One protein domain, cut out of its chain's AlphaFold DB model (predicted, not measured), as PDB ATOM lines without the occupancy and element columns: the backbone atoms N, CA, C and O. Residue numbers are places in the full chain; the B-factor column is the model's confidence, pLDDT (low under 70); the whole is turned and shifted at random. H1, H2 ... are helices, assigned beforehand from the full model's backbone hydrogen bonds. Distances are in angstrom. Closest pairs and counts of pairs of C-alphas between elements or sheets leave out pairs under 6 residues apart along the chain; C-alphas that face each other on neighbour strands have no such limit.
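This is residues 625 to 723 of the 964 residues of an uncharacterized protein of Candidatus Saccharibacteria bacterium (UniProt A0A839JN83). Three helices, H1, H3 and H4, sit side by side, mostly aligned; H5 lies by the first part of H3, H2 is set off, and the H4 to H5 loop reaches away from H2. The printed part has 99 residues, with H1 to H5 in order and no named strand: all helix, compact, radius of gyration of the C-alphas 14.2 A, spans 44 by 29 by 23 A.

Start at H1, residues 627 to 638; H2, residues 652 to 657, touches no helix. Next comes the hub H3, residues 663 to 677, whose residues 672 to 676 alone touch H1, at a shallow tilt of 17 degrees, opposite ways; the closest C-alphas, of Val 631 and Ile 675, are 6.9 A apart. H4, residues 681 to 689, forms a hairpin with H3; their closest C-alphas, of Ile 675 and Val 684, are 5.3 A apart. H5, residues 713 to 723, only just touches H3, with 3 pairs of C-alphas within 8 A, the closest Asp 665 and Leu 716, 6.3 A. In H1 to H5 every O i to N i+4 pair is within hydrogen-bond range.

Find C-alpha 627 at (96.920, 129.295, 116.731), where H1 begins its 16.2 A; H3 spans 21.2 A, and H5 ends at C-alpha 723, (118.830, 153.415, 128.920).

The printed part has no cut; links H1 to H2 and H4 to H5 are long. Look for pLDDT under 70 at residues 638, 640 to 645 and 692 to 712.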
ATOM      1  N   GLY A 625      95.341 129.879 110.246       73.06
ATOM      2  CA  GLY A 625      94.268 129.362 111.105       73.06
ATOM      3  C   GLY A 625      94.772 128.545 112.300       73.06
ATOM      4  O   GLY A 625      94.031 128.323 113.258       73.06
ATOM      5  N   GLU A 626      96.051 128.166 112.302       82.19
ATOM      6  CA  GLU A 626      96.691 127.425 113.381       82.19
ATOM      7  C   GLU A 626      97.205 128.390 114.446       82.19
ATOM      8  O   GLU A 626      98.147 129.152 114.225       82.19
ATOM      9  N   ARG A 627      96.601 128.355 115.641       82.31
ATOM     10  CA  ARG A 627      96.920 129.295 116.731       82.31
ATOM     11  C   ARG A 627      98.423 129.399 116.990       82.31
ATOM     12  O   ARG A 627      98.917 130.502 117.206       82.31
ATOM     13  N   ASP A 628      99.137 128.279 117.010       80.94
ATOM     14  CA  ASP A 628     100.557 128.279 117.357       80.94
ATOM     15  C   ASP A 628     101.423 128.918 116.263       80.94
ATOM     16  O   ASP A 628     102.356 129.643 116.603       80.94
ATOM     17  N   GLU A 629     101.087 128.742 114.984       78.44
ATOM     18  CA  GLU A 629     101.767 129.418 113.869       78.44
ATOM     19  C   GLU A 629     101.444 130.917 113.852       78.44
ATOM     20  O   GLU A 629     102.357 131.743 113.816       78.44
ATOM     21  N   VAL A 630     100.177 131.293 114.057       75.81
ATOM     22  CA  VAL A 630      99.763 132.703 114.175       75.81
ATOM     23  C   VAL A 630     100.449 133.393 115.362       75.81
ATOM     24  O   VAL A 630     100.920 134.525 115.244       75.81
ATOM     25  N   VAL A 631     100.562 132.723 116.515       75.44
ATOM     26  CA  VAL A 631     101.278 133.251 117.690       75.44
ATOM     27  C   VAL A 631     102.780 133.350 117.427       75.44
ATOM     28  O   VAL A 631     103.394 134.331 117.856       75.44
ATOM     29  N   LYS A 632     103.393 132.366 116.754       75.88
ATOM     30  CA  LYS A 632     104.815 132.416 116.372       75.88
ATOM     31  C   LYS A 632     105.084 133.583 115.423       75.88
ATOM     32  O   LYS A 632     105.988 134.363 115.711       75.88
ATOM     33  N   ALA A 633     104.274 133.752 114.381       75.94
ATOM     34  CA  ALA A 633     104.395 134.840 113.416       75.94
ATOM     35  C   ALA A 633     104.158 136.208 114.060       75.94
ATOM     36  O   ALA A 633     104.987 137.102 113.924       75.94
ATOM     37  N   ALA A 634     103.102 136.360 114.866       74.62
ATOM     38  CA  ALA A 634     102.839 137.594 115.604       74.62
ATOM     39  C   ALA A 634     103.997 137.959 116.548       74.62
ATOM     40  O   ALA A 634     104.405 139.118 116.619       74.62
ATOM     41  N   ARG A 635     104.569 136.972 117.250       73.62
ATOM     42  CA  ARG A 635     105.752 137.180 118.100       73.62
ATOM     43  C   ARG A 635     106.993 137.523 117.293       73.62
ATOM     44  O   ARG A 635     107.767 138.344 117.762       73.62
ATOM     45  N   PHE A 636     107.181 136.922 116.123       72.50
ATOM     46  CA  PHE A 636     108.286 137.255 115.233       72.50
ATOM     47  C   PHE A 636     108.134 138.673 114.666       72.50
ATOM     48  O   PHE A 636     109.097 139.416 114.640       72.50
ATOM     49  N   ILE A 637     106.928 139.129 114.318       71.12
ATOM     50  CA  ILE A 637     106.703 140.525 113.894       71.12
ATOM     51  C   ILE A 637     107.009 141.500 115.038       71.12
ATOM     52  O   ILE A 637     107.622 142.543 114.824       71.12
ATOM     53  N   MET A 638     106.597 141.165 116.265       69.81
ATOM     54  CA  MET A 638     106.924 141.972 117.444       69.81
ATOM     55  C   MET A 638     108.409 141.900 117.811       69.81
ATOM     56  O   MET A 638     108.930 142.836 118.410       69.81
ATOM     57  N   ARG A 639     109.081 140.794 117.497       70.44
ATOM     58  CA  ARG A 639     110.462 140.512 117.877       70.44
ATOM     59  C   ARG A 639     111.137 139.671 116.781       70.44
ATOM     60  O   ARG A 639     111.226 138.449 116.939       70.44
ATOM     61  N   PRO A 640     111.567 140.305 115.674       58.00
ATOM     62  CA  PRO A 640     112.090 139.587 114.510       58.00
ATOM     63  C   PRO A 640     113.435 138.941 114.817       58.00
ATOM     64  O   PRO A 640     113.730 137.859 114.319       58.00
ATOM     65  N   ASP A 641     114.210 139.543 115.714       55.69
ATOM     66  CA  ASP A 641     115.443 138.953 116.198       55.69
ATOM     67  C   ASP A 641     115.165 137.880 117.261       55.69
ATOM     68  O   ASP A 641     114.172 137.910 117.998       55.69
ATOM     69  N   ARG A 642     116.077 136.914 117.389       50.28
ATOM     70  CA  ARG A 642     116.197 136.087 118.596       50.28
ATOM     71  C   ARG A 642     117.237 136.734 119.518       50.28
ATOM     72  O   ARG A 642     118.351 136.217 119.587       50.28
ATOM     73  N   PRO A 643     116.939 137.849 120.215       51.62
ATOM     74  CA  PRO A 643     117.868 138.346 121.209       51.62
ATOM     75  C   PRO A 643     118.047 137.272 122.283       51.62
ATOM     76  O   PRO A 643     117.116 136.521 122.599       51.62
ATOM     77  N   SER A 644     119.234 137.230 122.882       52.47
ATOM     78  CA  SER A 644     119.532 136.390 124.048       52.47
ATOM     79  C   SER A 644     118.605 136.676 125.241       52.47
ATOM     80  O   SER A 644     118.536 135.878 126.170       52.47
ATOM     81  N   ARG A 645     117.858 137.793 125.209       64.56
ATOM     82  CA  ARG A 645     117.009 138.302 126.293       64.56
ATOM     83  C   ARG A 645     115.541 138.421 125.892       64.56
ATOM     84  O   ARG A 645     115.172 138.515 124.725       64.56
ATOM     85  N   THR A 646     114.675 138.477 126.896       73.75
ATOM     86  CA  THR A 646     113.260 138.857 126.743       73.75
ATOM     87  C   THR A 646     112.971 140.072 127.619       73.75
ATOM     88  O   THR A 646     113.788 140.389 128.479       73.75
ATOM     89  N   LEU A 647     111.800 140.705 127.482       79.00
ATOM     90  CA  LEU A 647     111.391 141.796 128.383       79.00
ATOM     91  C   LEU A 647     111.423 141.416 129.877       79.00
ATOM     92  O   LEU A 647     111.508 142.297 130.722       79.00
ATOM     93  N   ALA A 648     111.389 140.121 130.216       79.31
ATOM     94  CA  ALA A 648     111.537 139.656 131.597       79.31
ATOM     95  C   ALA A 648     112.946 139.889 132.177       79.31
ATOM     96  O   ALA A 648     113.120 139.798 133.385       79.31
ATOM     97  N   ALA A 649     113.933 140.191 131.331       80.19
ATOM     98  CA  ALA A 649     115.289 140.523 131.750       80.19
ATOM     99  C   ALA A 649     115.426 141.962 132.277       80.19
ATOM    100  O   ALA A 649     116.525 142.329 132.664       80.19
ATOM    101  N   TYR A 650     114.358 142.770 132.288       87.88
ATOM    102  CA  TYR A 650     114.372 144.168 132.733       87.88
ATOM    103  C   TYR A 650     113.426 144.401 133.903       87.88
ATOM    104  O   TYR A 650     112.332 143.831 133.955       87.88
ATOM    105  N   ASP A 651     113.815 145.283 134.821       91.00
ATOM    106  CA  ASP A 651     112.935 145.729 135.892       91.00
ATOM    107  C   ASP A 651     111.973 146.782 135.353       91.00
ATOM    108  O   ASP A 651     112.129 147.987 135.542       91.00
ATOM    109  N   LEU A 652     110.961 146.315 134.626       89.38
ATOM    110  CA  LEU A 652     110.022 147.198 133.939       89.38
ATOM    111  C   LEU A 652     109.259 148.113 134.901       89.38
ATOM    112  O   LEU A 652     108.765 149.147 134.462       89.38
ATOM    113  N   LYS A 653     109.142 147.750 136.185       88.88
ATOM    114  CA  LYS A 653     108.497 148.604 137.184       88.88
ATOM    115  C   LYS A 653     109.404 149.787 137.509       88.88
ATOM    116  O   LYS A 653     108.989 150.925 137.313       88.88
ATOM    117  N   HIS A 654     110.633 149.515 137.942       91.62
ATOM    118  CA  HIS A 654     111.579 150.567 138.307       91.62
ATOM    119  C   HIS A 654     111.965 151.431 137.105       91.62
ATOM    120  O   HIS A 654     111.958 152.654 137.181       91.62
ATOM    121  N   LEU A 655     112.207 150.817 135.947       92.69
ATOM    122  CA  LEU A 655     112.543 151.546 134.723       92.69
ATOM    123  C   LEU A 655     111.391 152.448 134.252       92.69
ATOM    124  O   LEU A 655     111.633 153.502 133.667       92.69
ATOM    125  N   ALA A 656     110.134 152.089 134.535       87.62
ATOM    126  CA  ALA A 656     109.007 152.987 134.297       87.62
ATOM    127  C   ALA A 656     109.034 154.216 135.218       87.62
ATOM    128  O   ALA A 656     108.705 155.310 134.764       87.62
ATOM    129  N   GLU A 657     109.396 154.026 136.489       89.38
ATOM    130  CA  GLU A 657     109.524 155.088 137.496       89.38
ATOM    131  C   GLU A 657     110.725 156.003 137.190       89.38
ATOM    132  O   GLU A 657     110.612 157.219 137.319       89.38
ATOM    133  N   ALA A 658     111.817 155.442 136.662       89.88
ATOM    134  CA  ALA A 658     112.998 156.165 136.184       89.88
ATOM    135  C   ALA A 658     112.798 156.883 134.831       89.88
ATOM    136  O   ALA A 658     113.720 157.514 134.319       89.88
ATOM    137  N   GLY A 659     111.608 156.793 134.222       89.00
ATOM    138  CA  GLY A 659     111.281 157.492 132.974       89.00
ATOM    139  C   GLY A 659     111.731 156.794 131.685       89.00
ATOM    140  O   GLY A 659     111.621 157.381 130.609       89.00
ATOM    141  N   ALA A 660     112.170 155.533 131.741       89.44
ATOM    142  CA  ALA A 660     112.602 154.786 130.557       89.44
ATOM    143  C   ALA A 660     111.437 154.392 129.627       89.44
ATOM    144  O   ALA A 660     111.646 154.151 128.436       89.44
ATOM    145  N   LEU A 661     110.199 154.317 130.140       87.50
ATOM    146  CA  LEU A 661     109.022 153.846 129.394       87.50
ATOM    147  C   LEU A 661     108.042 154.971 129.040       87.50
ATOM    148  O   LEU A 661     107.487 155.637 129.915       87.50
ATOM    149  N   THR A 662     107.732 155.094 127.752       82.94
ATOM    150  CA  THR A 662     106.666 155.950 127.214       82.94
ATOM    151  C   THR A 662     105.304 155.250 127.251       82.94
ATOM    152  O   THR A 662     105.182 154.060 127.557       82.94
ATOM    153  N   ILE A 663     104.245 155.986 126.903       75.50
ATOM    154  CA  ILE A 663     102.895 155.428 126.740       75.50
ATOM    155  C   ILE A 663     102.870 154.353 125.640       75.50
ATOM    156  O   ILE A 663     102.244 153.309 125.832       75.50
ATOM    157  N   ASN A 664     103.585 154.574 124.533       75.69
ATOM    158  CA  ASN A 664     103.662 153.614 123.431       75.69
ATOM    159  C   ASN A 664     104.338 152.315 123.883       75.69
ATOM    160  O   ASN A 664     103.793 151.239 123.661       75.69
ATOM    161  N   ASP A 665     105.433 152.405 124.641       82.62
ATOM    162  CA  ASP A 665     106.141 151.232 125.176       82.62
ATOM    163  C   ASP A 665     105.230 150.354 126.054       82.62
ATOM    164  O   ASP A 665     105.197 149.125 125.943       82.62
ATOM    165  N   ARG A 666     104.404 150.989 126.897       80.88
ATOM    166  CA  ARG A 666     103.414 150.283 127.730       80.88
ATOM    167  C   ARG A 666     102.333 149.607 126.881       80.88
ATOM    168  O   ARG A 666     101.878 148.511 127.225       80.88
ATOM    169  N   ALA A 667     101.924 150.230 125.776       78.12
ATOM    170  CA  ALA A 667     100.964 149.644 124.845       78.12
ATOM    171  C   ALA A 667     101.535 148.395 124.144       78.12
ATOM    172  O   ALA A 667     100.807 147.416 123.974       78.12
ATOM    173  N   VAL A 668     102.836 148.373 123.836       80.19
ATOM    174  CA  VAL A 668     103.541 147.229 123.223       80.19
ATOM    175  C   VAL A 668     103.569 146.036 124.175       80.19
ATOM    176  O   VAL A 668     103.221 144.913 123.799       80.19
ATOM    177  N   MET A 669     103.888 146.280 125.448       80.25
ATOM    178  CA  MET A 669     103.846 145.254 126.496       80.25
ATOM    179  C   MET A 669     102.439 144.664 126.671       80.25
ATOM    180  O   MET A 669     102.276 143.448 126.830       80.25
ATOM    181  N   LEU A 670     101.407 145.514 126.624       80.56
ATOM    182  CA  LEU A 670     100.014 145.081 126.712       80.56
ATOM    183  C   LEU A 670      99.598 144.260 125.485       80.56
ATOM    184  O   LEU A 670      98.934 143.233 125.645       80.56
ATOM    185  N   LEU A 671      99.998 144.684 124.283       81.06
ATOM    186  CA  LEU A 671      99.748 143.964 123.035       81.06
ATOM    187  C   LEU A 671     100.334 142.549 123.099       81.06
ATOM    188  O   LEU A 671      99.618 141.573 122.873       81.06
ATOM    189  N   ARG A 672     101.594 142.427 123.531       79.31
ATOM    190  CA  ARG A 672     102.280 141.142 123.723       79.31
ATOM    191  C   ARG A 672     101.526 140.222 124.681       79.31
ATOM    192  O   ARG A 672     101.353 139.035 124.402       79.31
ATOM    193  N   LYS A 673     101.075 140.764 125.819       80.88
ATOM    194  CA  LYS A 673     100.296 140.009 126.809       80.88
ATOM    195  C   LYS A 673      98.979 139.514 126.208       80.88
ATOM    196  O   LYS A 673      98.677 138.332 126.321       80.88
ATOM    197  N   LYS A 674      98.243 140.380 125.506       82.38
ATOM    198  CA  LYS A 674      96.979 140.010 124.852       82.38
ATOM    199  C   LYS A 674      97.163 138.939 123.770       82.38
ATOM    200  O   LYS A 674      96.340 138.037 123.696       82.38
ATOM    201  N   ILE A 675      98.244 138.994 122.985       81.69
ATOM    202  CA  ILE A 675      98.578 137.952 121.994       81.69
ATOM    203  C   ILE A 675      98.888 136.620 122.688       81.69
ATOM    204  O   ILE A 675      98.436 135.570 122.238       81.69
ATOM    205  N   LYS A 676      99.631 136.639 123.805       79.38
ATOM    206  CA  LYS A 676      99.916 135.428 124.593       79.38
ATOM    207  C   LYS A 676      98.642 134.805 125.179       79.38
ATOM    208  O   LYS A 676      98.525 133.581 125.176       79.38
ATOM    209  N   ASP A 677      97.732 135.636 125.678       82.56
ATOM    210  CA  ASP A 677      96.515 135.212 126.382       82.56
ATOM    211  C   ASP A 677      95.355 134.850 125.423       82.56
ATOM    212  O   ASP A 677      94.322 134.339 125.863       82.56
ATOM    213  N   ALA A 678      95.514 135.092 124.118       82.25
ATOM    214  CA  ALA A 678      94.524 134.772 123.093       82.25
ATOM    215  C   ALA A 678      94.274 133.253 122.977       82.25
ATOM    216  O   ALA A 678      95.204 132.431 122.994       82.25
ATOM    217  N   LYS A 679      92.993 132.877 122.852       86.25
ATOM    218  CA  LYS A 679      92.548 131.476 122.903       86.25
ATOM    219  C   LYS A 679      92.454 130.813 121.530       86.25
ATOM    220  O   LYS A 679      92.513 129.589 121.470       86.25
ATOM    221  N   SER A 680      92.357 131.589 120.453       83.19
ATOM    222  CA  SER A 680      92.352 131.101 119.070       83.19
ATOM    223  C   SER A 680      93.191 131.989 118.142       83.19
ATOM    224  O   SER A 680      93.637 133.068 118.540       83.19
ATOM    225  N   ALA A 681      93.400 131.540 116.902       74.56
ATOM    226  CA  ALA A 681      94.025 132.342 115.849       74.56
ATOM    227  C   ALA A 681      93.246 133.647 115.585       74.56
ATOM    228  O   ALA A 681      93.835 134.726 115.503       74.56
ATOM    229  N   GLU A 682      91.913 133.583 115.549       76.44
ATOM    230  CA  GLU A 682      91.039 134.744 115.350       76.44
ATOM    231  C   GLU A 682      91.132 135.745 116.504       76.44
ATOM    232  O   GLU A 682      91.052 136.953 116.276       76.44
ATOM    233  N   ASP A 683      91.310 135.267 117.739       79.12
ATOM    234  CA  ASP A 683      91.528 136.137 118.895       79.12
ATOM    235  C   ASP A 683      92.856 136.898 118.771       79.12
ATOM    236  O   ASP A 683      92.895 138.098 119.054       79.12
ATOM    237  N   VAL A 684      93.928 136.239 118.310       75.19
ATOM    238  CA  VAL A 684      95.230 136.887 118.061       75.19
ATOM    239  C   VAL A 684      95.090 137.960 116.982       75.19
ATOM    240  O   VAL A 684      95.490 139.105 117.199       75.19
ATOM    241  N   LEU A 685      94.459 137.628 115.853       74.56
ATOM    242  CA  LEU A 685      94.222 138.576 114.764       74.56
ATOM    243  C   LEU A 685      93.364 139.761 115.216       74.56
ATOM    244  O   LEU A 685      93.685 140.905 114.903       74.56
ATOM    245  N   ARG A 686      92.324 139.521 116.022       76.81
ATOM    246  CA  ARG A 686      91.483 140.583 116.594       76.81
ATOM    247  C   ARG A 686      92.271 141.491 117.533       76.81
ATOM    248  O   ARG A 686      92.052 142.702 117.532       76.81
ATOM    249  N   VAL A 687      93.163 140.931 118.348       78.81
ATOM    250  CA  VAL A 687      94.047 141.702 119.232       78.81
ATOM    251  C   VAL A 687      94.974 142.607 118.420       78.81
ATOM    252  O   VAL A 687      95.132 143.774 118.772       78.81
ATOM    253  N   ILE A 688      95.541 142.089 117.330       74.19
ATOM    254  CA  ILE A 688      96.430 142.835 116.436       74.19
ATOM    255  C   ILE A 688      95.657 143.927 115.679       74.19
ATOM    256  O   ILE A 688      96.081 145.077 115.697       74.19
ATOM    257  N   GLN A 689      94.510 143.604 115.073       72.56
ATOM    258  CA  GLN A 689      93.689 144.540 114.286       72.56
ATOM    259  C   GLN A 689      93.159 145.723 115.103       72.56
ATOM    260  O   GLN A 689      93.039 146.826 114.585       72.56
ATOM    261  N   ASN A 690      92.828 145.499 116.376       73.50
ATOM    262  CA  ASN A 690      92.324 146.554 117.261       73.50
ATOM    263  C   ASN A 690      93.448 147.307 117.994       73.50
ATOM    264  O   ASN A 690      93.168 148.101 118.896       73.50
ATOM    265  N   SER A 691      94.712 147.030 117.666       72.50
ATOM    266  CA  SER A 691      95.854 147.702 118.272       72.50
ATOM    267  C   SER A 691      96.192 148.982 117.506       72.50
ATOM    268  O   SER A 691      96.445 148.911 116.306       72.50
ATOM    269  N   PRO A 692      96.305 150.138 118.181       65.31
ATOM    270  CA  PRO A 692      96.757 151.375 117.542       65.31
ATOM    271  C   PRO A 692      98.240 151.333 117.129       65.31
ATOM    272  O   PRO A 692      98.695 152.231 116.437       65.31
ATOM    273  N   LEU A 693      98.991 150.307 117.554       65.94
ATOM    274  CA  LEU A 693     100.403 150.093 117.203       65.94
ATOM    275  C   LEU A 693     100.586 149.310 115.895       65.94
ATOM    276  O   LEU A 693     101.700 149.204 115.381       65.94
ATOM    277  N   CYS A 694      99.510 148.709 115.385       65.81
ATOM    278  CA  CYS A 694      99.524 147.888 114.184       65.81
ATOM    279  C   CYS A 694      98.921 148.700 113.040       65.81
ATOM    280  O   CYS A 694      97.709 148.673 112.835       65.81
ATOM    281  N   THR A 695      99.752 149.430 112.301       54.66
ATOM    282  CA  THR A 695      99.284 150.179 111.131       54.66
ATOM    283  C   THR A 695      99.218 149.237 109.929       54.66
ATOM    284  O   THR A 695     100.264 148.764 109.475       54.66
ATOM    285  N   PRO A 696      98.026 148.929 109.390       51.88
ATOM    286  CA  PRO A 696      97.941 148.183 108.146       51.88
ATOM    287  C   PRO A 696      98.515 149.030 107.005       51.88
ATOM    288  O   PRO A 696      98.059 150.146 106.760       51.88
ATOM    289  N   VAL A 697      99.500 148.494 106.287       51.22
ATOM    290  CA  VAL A 697      99.991 149.072 105.034       51.22
ATOM    291  C   VAL A 697      99.209 148.429 103.900       51.22
ATOM    292  O   VAL A 697      99.293 147.222 103.679       51.22
ATOM    293  N   VAL A 698      98.406 149.221 103.197       45.62
ATOM    294  CA  VAL A 698      97.673 148.748 102.019       45.62
ATOM    295  C   VAL A 698      98.645 148.714 100.846       45.62
ATOM    296  O   VAL A 698      99.195 149.749 100.481       45.62
ATOM    297  N   GLY A 699      98.893 147.522 100.299       48.16
ATOM    298  CA  GLY A 699      99.686 147.378  99.079       48.16
ATOM    299  C   GLY A 699      98.953 147.937  97.857       48.16
ATOM    300  O   GLY A 699      97.743 148.163  97.895       48.16
ATOM    301  N   ASP A 700      99.669 148.106  96.745       45.34
ATOM    302  CA  ASP A 700      99.104 148.579  95.468       45.34
ATOM    303  C   ASP A 700      97.999 147.658  94.904       45.34
ATOM    304  O   ASP A 700      97.238 148.042  94.017       45.34
ATOM    305  N   ASP A 701      97.888 146.439  95.435       48.47
ATOM    306  CA  ASP A 701      96.836 145.459  95.157       48.47
ATOM    307  C   ASP A 701      95.577 145.625  96.031       48.47
ATOM    308  O   ASP A 701      94.635 144.839  95.922       48.47
ATOM    309  N   GLY A 702      95.544 146.635  96.903       38.31
ATOM    310  CA  GLY A 702      94.429 146.901  97.810       38.31
ATOM    311  C   GLY A 702      94.371 145.973  99.027       38.31
ATOM    312  O   GLY A 702      93.419 146.067  99.806       38.31
ATOM    313  N   VAL A 703      95.365 145.099  99.230       43.97
ATOM    314  CA  VAL A 703      95.422 144.192 100.384       43.97
ATOM    315  C   VAL A 703      96.164 144.871 101.533       43.97
ATOM    316  O   VAL A 703      97.340 145.223 101.424       43.97
ATOM    317  N   ALA A 704      95.471 145.042 102.661       42.41
ATOM    318  CA  ALA A 704      96.056 145.515 103.911       42.41
ATOM    319  C   ALA A 704      97.001 144.450 104.494       42.41
ATOM    320  O   ALA A 704      96.551 143.408 104.967       42.41
ATOM    321  N   ARG A 705      98.308 144.719 104.474       54.88
ATOM    322  CA  ARG A 705      99.359 143.883 105.065       54.88
ATOM    323  C   ARG A 705      99.913 144.564 106.310       54.88
ATOM    324  O   ARG A 705     100.187 145.762 106.303       54.88
ATOM    325  N   ILE A 706     100.107 143.813 107.388       54.03
ATOM    326  CA  ILE A 706     100.780 144.334 108.584       54.03
ATOM    327  C   ILE A 706     102.275 144.133 108.369       54.03
ATOM    328  O   ILE A 706     102.800 143.045 108.579       54.03
ATOM    329  N   THR A 707     102.953 145.177 107.900       50.25
ATOM    330  CA  THR A 707     104.383 145.117 107.553       50.25
ATOM    331  C   THR A 707     105.287 145.704 108.643       50.25
ATOM    332  O   THR A 707     106.513 145.629 108.535       50.25
ATOM    333  N   LYS A 708     104.698 146.313 109.686       50.22
ATOM    334  CA  LYS A 708     105.389 146.906 110.840       50.22
ATOM    335  C   LYS A 708     104.422 147.046 112.024       50.22
ATOM    336  O   LYS A 708     103.287 147.481 111.845       50.22
ATOM    337  N   ILE A 709     104.886 146.718 113.227       55.09
ATOM    338  CA  ILE A 709     104.298 147.210 114.482       55.09
ATOM    339  C   ILE A 709     105.215 148.348 114.931       55.09
ATOM    340  O   ILE A 709     106.405 148.113 115.139       55.09
ATOM    341  N   GLU A 710     104.721 149.586 114.987       45.84
ATOM    342  CA  GLU A 710     105.540 150.709 115.464       45.84
ATOM    343  C   GLU A 710     105.829 150.552 116.961       45.84
ATOM    344  O   GLU A 710     104.915 150.313 117.750       45.84
ATOM    345  N   GLY A 711     107.109 150.660 117.341       52.31
ATOM    346  CA  GLY A 711     107.570 150.334 118.690       52.31
ATOM    347  C   GLY A 711     107.557 148.827 118.936       52.31
ATOM    348  O   GLY A 711     106.922 148.357 119.866       52.31
ATOM    349  N   SER A 712     108.205 148.033 118.088       68.50
ATOM    350  CA  SER A 712     108.256 146.579 118.277       68.50
ATOM    351  C   SER A 712     108.821 146.202 119.666       68.50
ATOM    352  O   SER A 712     109.495 146.999 120.321       68.50
ATOM    353  N   GLU A 713     108.570 144.977 120.147       74.25
ATOM    354  CA  GLU A 713     109.213 144.483 121.378       74.25
ATOM    355  C   GLU A 713     110.745 144.568 121.258       74.25
ATOM    356  O   GLU A 713     111.405 144.822 122.258       74.25
ATOM    357  N   SER A 714     111.301 144.431 120.047       71.38
ATOM    358  CA  SER A 714     112.731 144.647 119.788       71.38
ATOM    359  C   SER A 714     113.163 146.096 120.023       71.38
ATOM    360  O   SER A 714     114.108 146.320 120.770       71.38
ATOM    361  N   ASP A 715     112.438 147.073 119.470       76.19
ATOM    362  CA  ASP A 715     112.762 148.500 119.639       76.19
ATOM    363  C   ASP A 715     112.703 148.907 121.117       76.19
ATOM    364  O   ASP A 715     113.557 149.642 121.614       76.19
ATOM    365  N   LEU A 716     111.706 148.390 121.845       82.62
ATOM    366  CA  LEU A 716     111.582 148.596 123.283       82.62
ATOM    367  C   LEU A 716     112.763 147.981 124.043       82.62
ATOM    368  O   LEU A 716     113.324 148.613 124.935       82.62
ATOM    369  N   MET A 717     113.148 146.753 123.704       81.06
ATOM    370  CA  MET A 717     114.295 146.085 124.319       81.06
ATOM    371  C   MET A 717     115.596 146.847 124.058       81.06
ATOM    372  O   MET A 717     116.389 147.021 124.981       81.06
ATOM    373  N   ASP A 718     115.796 147.334 122.837       80.56
ATOM    374  CA  ASP A 718     116.972 148.119 122.474       80.56
ATOM    375  C   ASP A 718     117.001 149.441 123.240       80.56
ATOM    376  O   ASP A 718     118.011 149.798 123.847       80.56
ATOM    377  N   LYS A 719     115.857 150.130 123.309       87.19
ATOM    378  CA  LYS A 719     115.696 151.350 124.101       87.19
ATOM    379  C   LYS A 719     116.032 151.125 125.576       87.19
ATOM    380  O   LYS A 719     116.773 151.917 126.153       87.19
ATOM    381  N   LEU A 720     115.511 150.057 126.183       89.12
ATOM    382  CA  LEU A 720     115.794 149.707 127.578       89.12
ATOM    383  C   LEU A 720     117.266 149.332 127.788       89.12
ATOM    384  O   LEU A 720     117.861 149.748 128.778       89.12
ATOM    385  N   THR A 721     117.864 148.599 126.844       86.69
ATOM    386  CA  THR A 721     119.296 148.259 126.859       86.69
ATOM    387  C   THR A 721     120.154 149.522 126.870       86.69
ATOM    388  O   THR A 721     121.058 149.630 127.700       86.69
ATOM    389  N   ARG A 722     119.856 150.490 125.985       88.44
ATOM    390  CA  ARG A 722     120.556 151.786 125.935       88.44
ATOM    391  C   ARG A 722     120.382 152.537 127.239       88.44
ATOM    392  O   ARG A 722     121.371 152.865 127.868       88.44
ATOM    393  N   PHE A 723     119.137 152.693 127.690       92.88
ATOM    394  CA  PHE A 723     118.830 153.415 128.920       92.88
ATOM    395  C   PHE A 723     119.611 152.876 130.125       92.88
ATOM    396  O   PHE A 723     120.204 153.655 130.859       92.88
TER     397      PHE A 723